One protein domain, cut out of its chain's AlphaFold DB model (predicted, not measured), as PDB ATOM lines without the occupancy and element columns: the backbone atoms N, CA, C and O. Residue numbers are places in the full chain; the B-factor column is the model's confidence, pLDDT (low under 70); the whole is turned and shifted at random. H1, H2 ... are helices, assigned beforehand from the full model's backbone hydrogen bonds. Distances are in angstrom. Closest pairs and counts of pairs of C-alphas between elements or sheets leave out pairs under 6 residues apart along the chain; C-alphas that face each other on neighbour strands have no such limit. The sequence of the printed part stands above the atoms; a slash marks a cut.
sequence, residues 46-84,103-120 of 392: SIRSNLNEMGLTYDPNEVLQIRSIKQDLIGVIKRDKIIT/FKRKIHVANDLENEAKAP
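Overview. This is residues 46 to 84 and 103 to 120 of the 392 residues of the protein "Nucleolar protein 16" of Neodiprion lecontei (UniProt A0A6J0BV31). The longest helix, H3, makes the far end of a free arm, residues 60 to 84, which also holds the short helix H2 and sticks out from a small corner made by H1 and H4. At that corner the end of H1 meets the beginning of H4, and the two helices make an L. The printed part has 57 residues with four named helices, in the order H1, H2, H3, H4 along the chain, and no named strand; the class is all helix. The whole is extended, with a radius of gyration of the C-alphas of 17.4 A. Its C-alphas span 47 by 31 by 19 A along the three main axes, an outline only just elongated.

Arrangement. H3, residues 69 to 84, touches no helix and is apart from H1, residues 47 to 54. H3 is also apart from H2, residues 60 to 63, and from H4, residues 108 to 118. H2 touches no helix and is apart from both H1 and H4. Residues 60 to 84 stand free, of which 60 to 63 belong to H2 and 69 to 84 belong to H3. H1 and H4 only just touch, with 3 pairs of C-alphas within 8 A. Their closest C-alphas, those of Met 54 and Val 109, are 5.9 A apart. The lines of H1 and H4 are about perpendicular, at 80 degrees, and their centres are 16.0 A apart. Residues 112 to 120 stand free as well, of which 112 to 118 belong to H4. In H1, H3 and H4 every O i to N i+4 pair is within hydrogen-bond range; H2 is too short for such a pair, and its one O i to N i+3 pair is within range.

Along the chain. H3 runs from Ile 69, with its C-alpha at (-27.804, -49.470, 43.322), to Thr 84, with its C-alpha at (-7.985, -49.852, 54.214), a length of 22.6 A. H2, from Pro 60 to Val 63, has four residues. H1, 10.8 A long, begins at Ile 47, with its C-alpha at (-24.330, -22.692, 24.962), and ends at Met 54. H4, 15.1 A long, begins at His 108 and ends at Lys 118, with its C-alpha at (-41.249, -18.714, 43.983).

Size, cuts and confidence. The two C-alphas farthest apart, those of Thr 84 and Pro 120, are 52.5 A apart. Residues 85 to 102 are not printed, and C-alphas 84 and 103 are 37.2 A apart across this cut. The links from H1 to H2 and from H2 to H3 are tight, with 5 residues each; the link from H3 to H4 runs across the cut. The mean pLDDT of the printed part is 84.7, and residues 81 to 84 and 103 to 104 are under 70.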
ATOM      1  N   SER A  46     -20.112 -20.510  23.703       89.25
ATOM      2  CA  SER A  46     -20.887 -21.738  23.529       89.25
ATOM      3  C   SER A  46     -22.078 -21.759  24.491       89.25
ATOM      4  O   SER A  46     -22.028 -21.158  25.562       89.25
ATOM      5  N   ILE A  47     -23.125 -22.508  24.134       89.75
ATOM      6  CA  ILE A  47     -24.330 -22.692  24.962       89.75
ATOM      7  C   ILE A  47     -23.948 -23.172  26.373       89.75
ATOM      8  O   ILE A  47     -24.376 -22.584  27.359       89.75
ATOM      9  N   ARG A  48     -23.079 -24.190  26.467       91.50
ATOM     10  CA  ARG A  48     -22.604 -24.750  27.744       91.50
ATOM     11  C   ARG A  48     -21.842 -23.721  28.586       91.50
ATOM     12  O   ARG A  48     -22.032 -23.680  29.793       91.50
ATOM     13  N   SER A  49     -21.023 -22.871  27.958       91.75
ATOM     14  CA  SER A  49     -20.307 -21.796  28.661       91.75
ATOM     15  C   SER A  49     -21.265 -20.723  29.173       91.75
ATOM     16  O   SER A  49     -21.137 -20.312  30.318       91.75
ATOM     17  N   ASN A  50     -22.240 -20.300  28.360       92.31
ATOM     18  CA  ASN A  50     -23.227 -19.295  28.764       92.31
ATOM     19  C   ASN A  50     -24.048 -19.761  29.962       92.31
ATOM     20  O   ASN A  50     -24.153 -19.037  30.947       92.31
ATOM     21  N   LEU A  51     -24.583 -20.983  29.896       91.00
ATOM     22  CA  LEU A  51     -25.367 -21.548  30.991       91.00
ATOM     23  C   LEU A  51     -24.522 -21.669  32.262       91.00
ATOM     24  O   LEU A  51     -24.939 -21.172  33.304       91.00
ATOM     25  N   ASN A  52     -23.301 -22.208  32.164       90.88
ATOM     26  CA  ASN A  52     -22.414 -22.329  33.321       90.88
ATOM     27  C   ASN A  52     -22.094 -20.966  33.961       90.88
ATOM     28  O   ASN A  52     -22.071 -20.865  35.185       90.88
ATOM     29  N   GLU A  53     -21.881 -19.913  33.164       91.81
ATOM     30  CA  GLU A  53     -21.633 -18.556  33.675       91.81
ATOM     31  C   GLU A  53     -22.846 -17.944  34.390       91.81
ATOM     32  O   GLU A  53     -22.660 -17.195  35.352       91.81
ATOM     33  N   MET A  54     -24.062 -18.281  33.942       90.81
ATOM     34  CA  MET A  54     -25.336 -17.938  34.597       90.81
ATOM     35  C   MET A  54     -25.643 -18.831  35.807       90.81
ATOM     36  O   MET A  54     -26.599 -18.591  36.533       90.81
ATOM     37  N   GLY A  55     -24.835 -19.866  36.037       89.62
ATOM     38  CA  GLY A  55     -25.053 -20.849  37.092       89.62
ATOM     39  C   GLY A  55     -26.057 -21.945  36.758       89.62
ATOM     40  O   GLY A  55     -26.395 -22.719  37.649       89.62
ATOM     41  N   LEU A  56     -26.457 -22.045  35.492       90.69
ATOM     42  CA  LEU A  56     -27.333 -23.067  34.938       90.69
ATOM     43  C   LEU A  56     -26.527 -24.232  34.353       90.69
ATOM     44  O   LEU A  56     -25.363 -24.098  33.978       90.69
ATOM     45  N   THR A  57     -27.170 -25.386  34.241       91.62
ATOM     46  CA  THR A  57     -26.550 -26.626  33.762       91.62
ATOM     47  C   THR A  57     -27.055 -26.958  32.365       91.62
ATOM     48  O   THR A  57     -28.254 -26.876  32.115       91.62
ATOM     49  N   TYR A  58     -26.162 -27.355  31.454       91.50
ATOM     50  CA  TYR A  58     -26.565 -27.765  30.102       91.50
ATOM     51  C   TYR A  58     -27.274 -29.126  30.084       91.50
ATOM     52  O   TYR A  58     -28.283 -29.275  29.403       91.50
ATOM     53  N   ASP A  59     -26.750 -30.103  30.828       91.19
ATOM     54  CA  ASP A  59     -27.357 -31.427  30.976       91.19
ATOM     55  C   ASP A  59     -27.799 -31.617  32.436       91.19
ATOM     56  O   ASP A  59     -26.950 -31.586  33.335       91.19
ATOM     57  N   PRO A  60     -29.103 -31.789  32.709       89.31
ATOM     58  CA  PRO A  60     -29.586 -32.016  34.063       89.31
ATOM     59  C   PRO A  60     -29.096 -33.346  34.644       89.31
ATOM     60  O   PRO A  60     -28.932 -33.425  35.857       89.31
ATOM     61  N   ASN A  61     -28.816 -34.368  33.828       88.19
ATOM     62  CA  ASN A  61     -28.392 -35.684  34.322       88.19
ATOM     63  C   ASN A  61     -26.968 -35.666  34.889       88.19
ATOM     64  O   ASN A  61     -26.646 -36.470  35.763       88.19
ATOM     65  N   GLU A  62     -26.119 -34.747  34.417       86.38
ATOM     66  CA  GLU A  62     -24.768 -34.562  34.961       86.38
ATOM     67  C   GLU A  62     -24.820 -34.096  36.425       86.38
ATOM     68  O   GLU A  62     -23.991 -34.522  37.231       86.38
ATOM     69  N   VAL A  63     -25.803 -33.253  36.769       85.38
ATOM     70  CA  VAL A  63     -25.955 -32.647  38.103       85.38
ATOM     71  C   VAL A  63     -26.919 -33.430  38.992       85.38
ATOM     72  O   VAL A  63     -26.630 -33.670  40.162       85.38
ATOM     73  N   LEU A  64     -28.046 -33.876  38.441       84.75
ATOM     74  CA  LEU A  64     -29.052 -34.697  39.112       84.75
ATOM     75  C   LEU A  64     -28.823 -36.175  38.791       84.75
ATOM     76  O   LEU A  64     -29.665 -36.841  38.190       84.75
ATOM     77  N   GLN A  65     -27.664 -36.695  39.187       83.00
ATOM     78  CA  GLN A  65     -27.341 -38.104  38.981       83.00
ATOM     79  C   GLN A  65     -28.304 -38.983  39.786       83.00
ATOM     80  O   GLN A  65     -28.237 -39.045  41.018       83.00
ATOM     81  N   ILE A  66     -29.205 -39.680  39.088       84.38
ATOM     82  CA  ILE A  66     -30.049 -40.708  39.696       84.38
ATOM     83  C   ILE A  66     -29.125 -41.858  40.086       84.38
ATOM     84  O   ILE A  66     -28.589 -42.562  39.228       84.38
ATOM     85  N   ARG A  67     -28.916 -42.025  41.391       79.75
ATOM     86  CA  ARG A  67     -28.059 -43.080  41.926       79.75
ATOM     87  C   ARG A  67     -28.621 -44.438  41.537       79.75
ATOM     88  O   ARG A  67     -29.774 -44.754  41.827       79.75
ATOM     89  N   SER A  68     -27.798 -45.245  40.879       84.94
ATOM     90  CA  SER A  68     -28.088 -46.667  40.706       84.94
ATOM     91  C   SER A  68     -27.562 -47.457  41.902       84.94
ATOM     92  O   SER A  68     -26.504 -47.143  42.443       84.94
ATOM     93  N   ILE A  69     -28.240 -48.553  42.251       83.50
ATOM     94  CA  ILE A  69     -27.804 -49.470  43.322       83.50
ATOM     95  C   ILE A  69     -26.353 -49.928  43.090       83.50
ATOM     96  O   ILE A  69     -25.563 -50.022  44.021       83.50
ATOM     97  N   LYS A  70     -25.964 -50.143  41.825       83.69
ATOM     98  CA  LYS A  70     -24.585 -50.485  41.444       83.69
ATOM     99  C   LYS A  70     -23.593 -49.369  41.782       83.69
ATOM    100  O   LYS A  70     -22.516 -49.660  42.284       83.69
ATOM    101  N   GLN A  71     -23.936 -48.108  41.521       82.00
ATOM    102  CA  GLN A  71     -23.086 -46.964  41.873       82.00
ATOM    103  C   GLN A  71     -22.977 -46.778  43.387       82.00
ATOM    104  O   GLN A  71     -21.896 -46.447  43.865       82.00
ATOM    105  N   ASP A  72     -24.049 -47.037  44.138       82.56
ATOM    106  CA  ASP A  72     -24.005 -46.994  45.600       82.56
ATOM    107  C   ASP A  72     -23.104 -48.104  46.157       82.56
ATOM    108  O   ASP A  72     -22.231 -47.814  46.972       82.56
ATOM    109  N   LEU A  73     -23.218 -49.336  45.642       82.75
ATOM    110  CA  LEU A  73     -22.339 -50.457  46.002       82.75
ATOM    111  C   LEU A  73     -20.873 -50.188  45.640       82.75
ATOM    112  O   LEU A  73     -19.987 -50.392  46.463       82.75
ATOM    113  N   ILE A  74     -20.597 -49.671  44.439       83.69
ATOM    114  CA  ILE A  74     -19.241 -49.267  44.032       83.69
ATOM    115  C   ILE A  74     -18.725 -48.136  44.928       83.69
ATOM    116  O   ILE A  74     -17.545 -48.112  45.266       83.69
ATOM    117  N   GLY A  75     -19.591 -47.205  45.329       81.19
ATOM    118  CA  GLY A  75     -19.254 -46.149  46.274       81.19
ATOM    119  C   GLY A  75     -18.885 -46.698  47.652       81.19
ATOM    120  O   GLY A  75     -17.933 -46.208  48.247       81.19
ATOM    121  N   VAL A  76     -19.604 -47.705  48.154       81.69
ATOM    122  CA  VAL A  76     -19.276 -48.398  49.412       81.69
ATOM    123  C   VAL A  76     -17.932 -49.113  49.285       81.69
ATOM    124  O   VAL A  76     -17.025 -48.799  50.039       81.69
ATOM    125  N   ILE A  77     -17.729 -49.919  48.237       79.94
ATOM    126  CA  ILE A  77     -16.462 -50.634  47.996       79.94
ATOM    127  C   ILE A  77     -15.275 -49.669  47.867       79.94
ATOM    128  O   ILE A  77     -14.194 -49.947  48.374       79.94
ATOM    129  N   LYS A  78     -15.443 -48.528  47.188       78.44
ATOM    130  CA  LYS A  78     -14.393 -47.504  47.087       78.44
ATOM    131  C   LYS A  78     -14.093 -46.861  48.438       78.44
ATOM    132  O   LYS A  78     -12.928 -46.663  48.743       78.44
ATOM    133  N   ARG A  79     -15.116 -46.550  49.242       72.50
ATOM    134  CA  ARG A  79     -14.923 -46.016  50.600       72.50
ATOM    135  C   ARG A  79     -14.226 -47.031  51.501       72.50
ATOM    136  O   ARG A  79     -13.298 -46.648  52.194       72.50
ATOM    137  N   ASP A  80     -14.607 -48.303  51.429       70.25
ATOM    138  CA  ASP A  80     -14.002 -49.377  52.220       70.25
ATOM    139  C   ASP A  80     -12.538 -49.612  51.824       70.25
ATOM    140  O   ASP A  80     -11.686 -49.759  52.697       70.25
ATOM    141  N   LYS A  81     -12.218 -49.539  50.521       66.56
ATOM    142  CA  LYS A  81     -10.834 -49.570  50.019       66.56
ATOM    143  C   LYS A  81     -10.007 -48.376  50.497       66.56
ATOM    144  O   LYS A  81      -8.892 -48.560  50.971       66.56
ATOM    145  N   ILE A  82     -10.579 -47.172  50.466       62.31
ATOM    146  CA  ILE A  82      -9.935 -45.962  50.997       62.31
ATOM    147  C   ILE A  82      -9.696 -46.095  52.513       62.31
ATOM    148  O   ILE A  82      -8.629 -45.743  52.996       62.31
ATOM    149  N   ILE A  83     -10.634 -46.672  53.274       59.50
ATOM    150  CA  ILE A  83     -10.461 -46.924  54.717       59.50
ATOM    151  C   ILE A  83      -9.321 -47.923  54.978       59.50
ATOM    152  O   ILE A  83      -8.583 -47.750  55.945       59.50
ATOM    153  N   THR A  84      -9.130 -48.929  54.119       58.31
ATOM    154  CA  THR A  84      -7.985 -49.852  54.214       58.31
ATOM    155  C   THR A  84      -6.654 -49.254  53.744       58.31
ATOM    156  O   THR A  84      -5.605 -49.695  54.205       58.31
ATOM    157  N   PHE A 103     -16.261 -17.209  40.532       53.28
ATOM    158  CA  PHE A 103     -17.573 -16.567  40.568       53.28
ATOM    159  C   PHE A 103     -18.269 -16.653  39.210       53.28
ATOM    160  O   PHE A 103     -17.868 -15.993  38.246       53.28
ATOM    161  N   LYS A 104     -19.305 -17.494  39.135       66.06
ATOM    162  CA  LYS A 104     -20.260 -17.520  38.026       66.06
ATOM    163  C   LYS A 104     -20.695 -16.063  37.811       66.06
ATOM    164  O   LYS A 104     -21.376 -15.473  38.644       66.06
ATOM    165  N   ARG A 105     -20.191 -15.423  36.752       75.06
ATOM    166  CA  ARG A 105     -20.240 -13.953  36.604       75.06
ATOM    167  C   ARG A 105     -21.674 -13.417  36.565       75.06
ATOM    168  O   ARG A 105     -21.895 -12.239  36.819       75.06
ATOM    169  N   LYS A 106     -22.633 -14.290  36.249       86.19
ATOM    170  CA  LYS A 106     -24.040 -13.978  36.005       86.19
ATOM    171  C   LYS A 106     -24.968 -14.749  36.960       86.19
ATOM    172  O   LYS A 106     -26.054 -15.145  36.563       86.19
ATOM    173  N   ILE A 107     -24.560 -14.964  38.221       89.19
ATOM    174  CA  ILE A 107     -25.390 -15.644  39.253       89.19
ATOM    175  C   ILE A 107     -26.753 -14.976  39.451       89.19
ATOM    176  O   ILE A 107     -27.721 -15.662  39.763       89.19
ATOM    177  N   HIS A 108     -26.840 -13.657  39.258       92.31
ATOM    178  CA  HIS A 108     -28.097 -12.920  39.395       92.31
ATOM    179  C   HIS A 108     -29.224 -13.538  38.551       92.31
ATOM    180  O   HIS A 108     -30.334 -13.645  39.047       92.31
ATOM    181  N   VAL A 109     -28.913 -14.074  37.363       93.50
ATOM    182  CA  VAL A 109     -29.889 -14.755  36.498       93.50
ATOM    183  C   VAL A 109     -30.521 -15.956  37.205       93.50
ATOM    184  O   VAL A 109     -31.733 -16.127  37.159       93.50
ATOM    185  N   ALA A 110     -29.725 -16.782  37.891       92.31
ATOM    186  CA  ALA A 110     -30.252 -17.918  38.645       92.31
ATOM    187  C   ALA A 110     -31.134 -17.462  39.818       92.31
ATOM    188  O   ALA A 110     -32.216 -18.009  40.012       92.31
ATOM    189  N   ASN A 111     -30.718 -16.423  40.548       93.44
ATOM    190  CA  ASN A 111     -31.506 -15.865  41.650       93.44
ATOM    191  C   ASN A 111     -32.836 -15.268  41.161       93.44
ATOM    192  O   ASN A 111     -33.868 -15.451  41.802       93.44
ATOM    193  N   ASP A 112     -32.823 -14.566  40.029       94.75
ATOM    194  CA  ASP A 112     -34.017 -13.969  39.428       94.75
ATOM    195  C   ASP A 112     -35.005 -15.059  38.993       94.75
ATOM    196  O   ASP A 112     -36.193 -14.968  39.304       94.75
ATOM    197  N   LEU A 113     -34.506 -16.143  38.389       93.44
ATOM    198  CA  LEU A 113     -35.313 -17.315  38.036       93.44
ATOM    199  C   LEU A 113     -35.894 -18.020  39.271       93.44
ATOM    200  O   LEU A 113     -37.053 -18.436  39.259       93.44
ATOM    201  N   GLU A 114     -35.131 -18.145  40.359       92.88
ATOM    202  CA  GLU A 114     -35.634 -18.693  41.625       92.88
ATOM    203  C   GLU A 114     -36.737 -17.813  42.228       92.88
ATOM    204  O   GLU A 114     -37.761 -18.321  42.699       92.88
ATOM    205  N   ASN A 115     -36.560 -16.491  42.182       94.38
ATOM    206  CA  ASN A 115     -37.548 -15.529  42.656       94.38
ATOM    207  C   ASN A 115     -38.832 -15.582  41.815       94.38
ATOM    208  O   ASN A 115     -39.927 -15.613  42.382       94.38
ATOM    209  N   GLU A 116     -38.720 -15.658  40.488       92.25
ATOM    210  CA  GLU A 116     -39.862 -15.797  39.576       92.25
ATOM    211  C   GLU A 116     -40.587 -17.143  39.758       92.25
ATOM    212  O   GLU A 116     -41.819 -17.222  39.712       92.25
ATOM    213  N   ALA A 117     -39.842 -18.221  40.010       92.38
ATOM    214  CA  ALA A 117     -40.413 -19.531  40.300       92.38
ATOM    215  C   ALA A 117     -41.159 -19.549  41.645       92.38
ATOM    216  O   ALA A 117     -42.195 -20.206  41.770       92.38
ATOM    217  N   LYS A 118     -40.650 -18.821  42.646       94.94
ATOM    218  CA  LYS A 118     -41.249 -18.714  43.983       94.94
ATOM    219  C   LYS A 118     -42.437 -17.752  44.037       94.94
ATOM    220  O   LYS A 118     -43.273 -17.885  44.933       94.94
ATOM    221  N   ALA A 119     -42.511 -16.788  43.122       93.25
ATOM    222  CA  ALA A 119     -43.596 -15.818  43.074       93.25
ATOM    223  C   ALA A 119     -44.970 -16.524  43.000       93.25
ATOM    224  O   ALA A 119     -45.144 -17.469  42.221       93.25
ATOM    225  N   PRO A 120     -45.964 -16.102  43.807       92.19
ATOM    226  CA  PRO A 120     -47.287 -16.711  43.782       92.19
ATOM    227  C   PRO A 120     -47.940 -16.469  42.419       92.19
ATOM    228  O   PRO A 120     -48.108 -15.330  41.991       92.19
TER     229      PRO A 120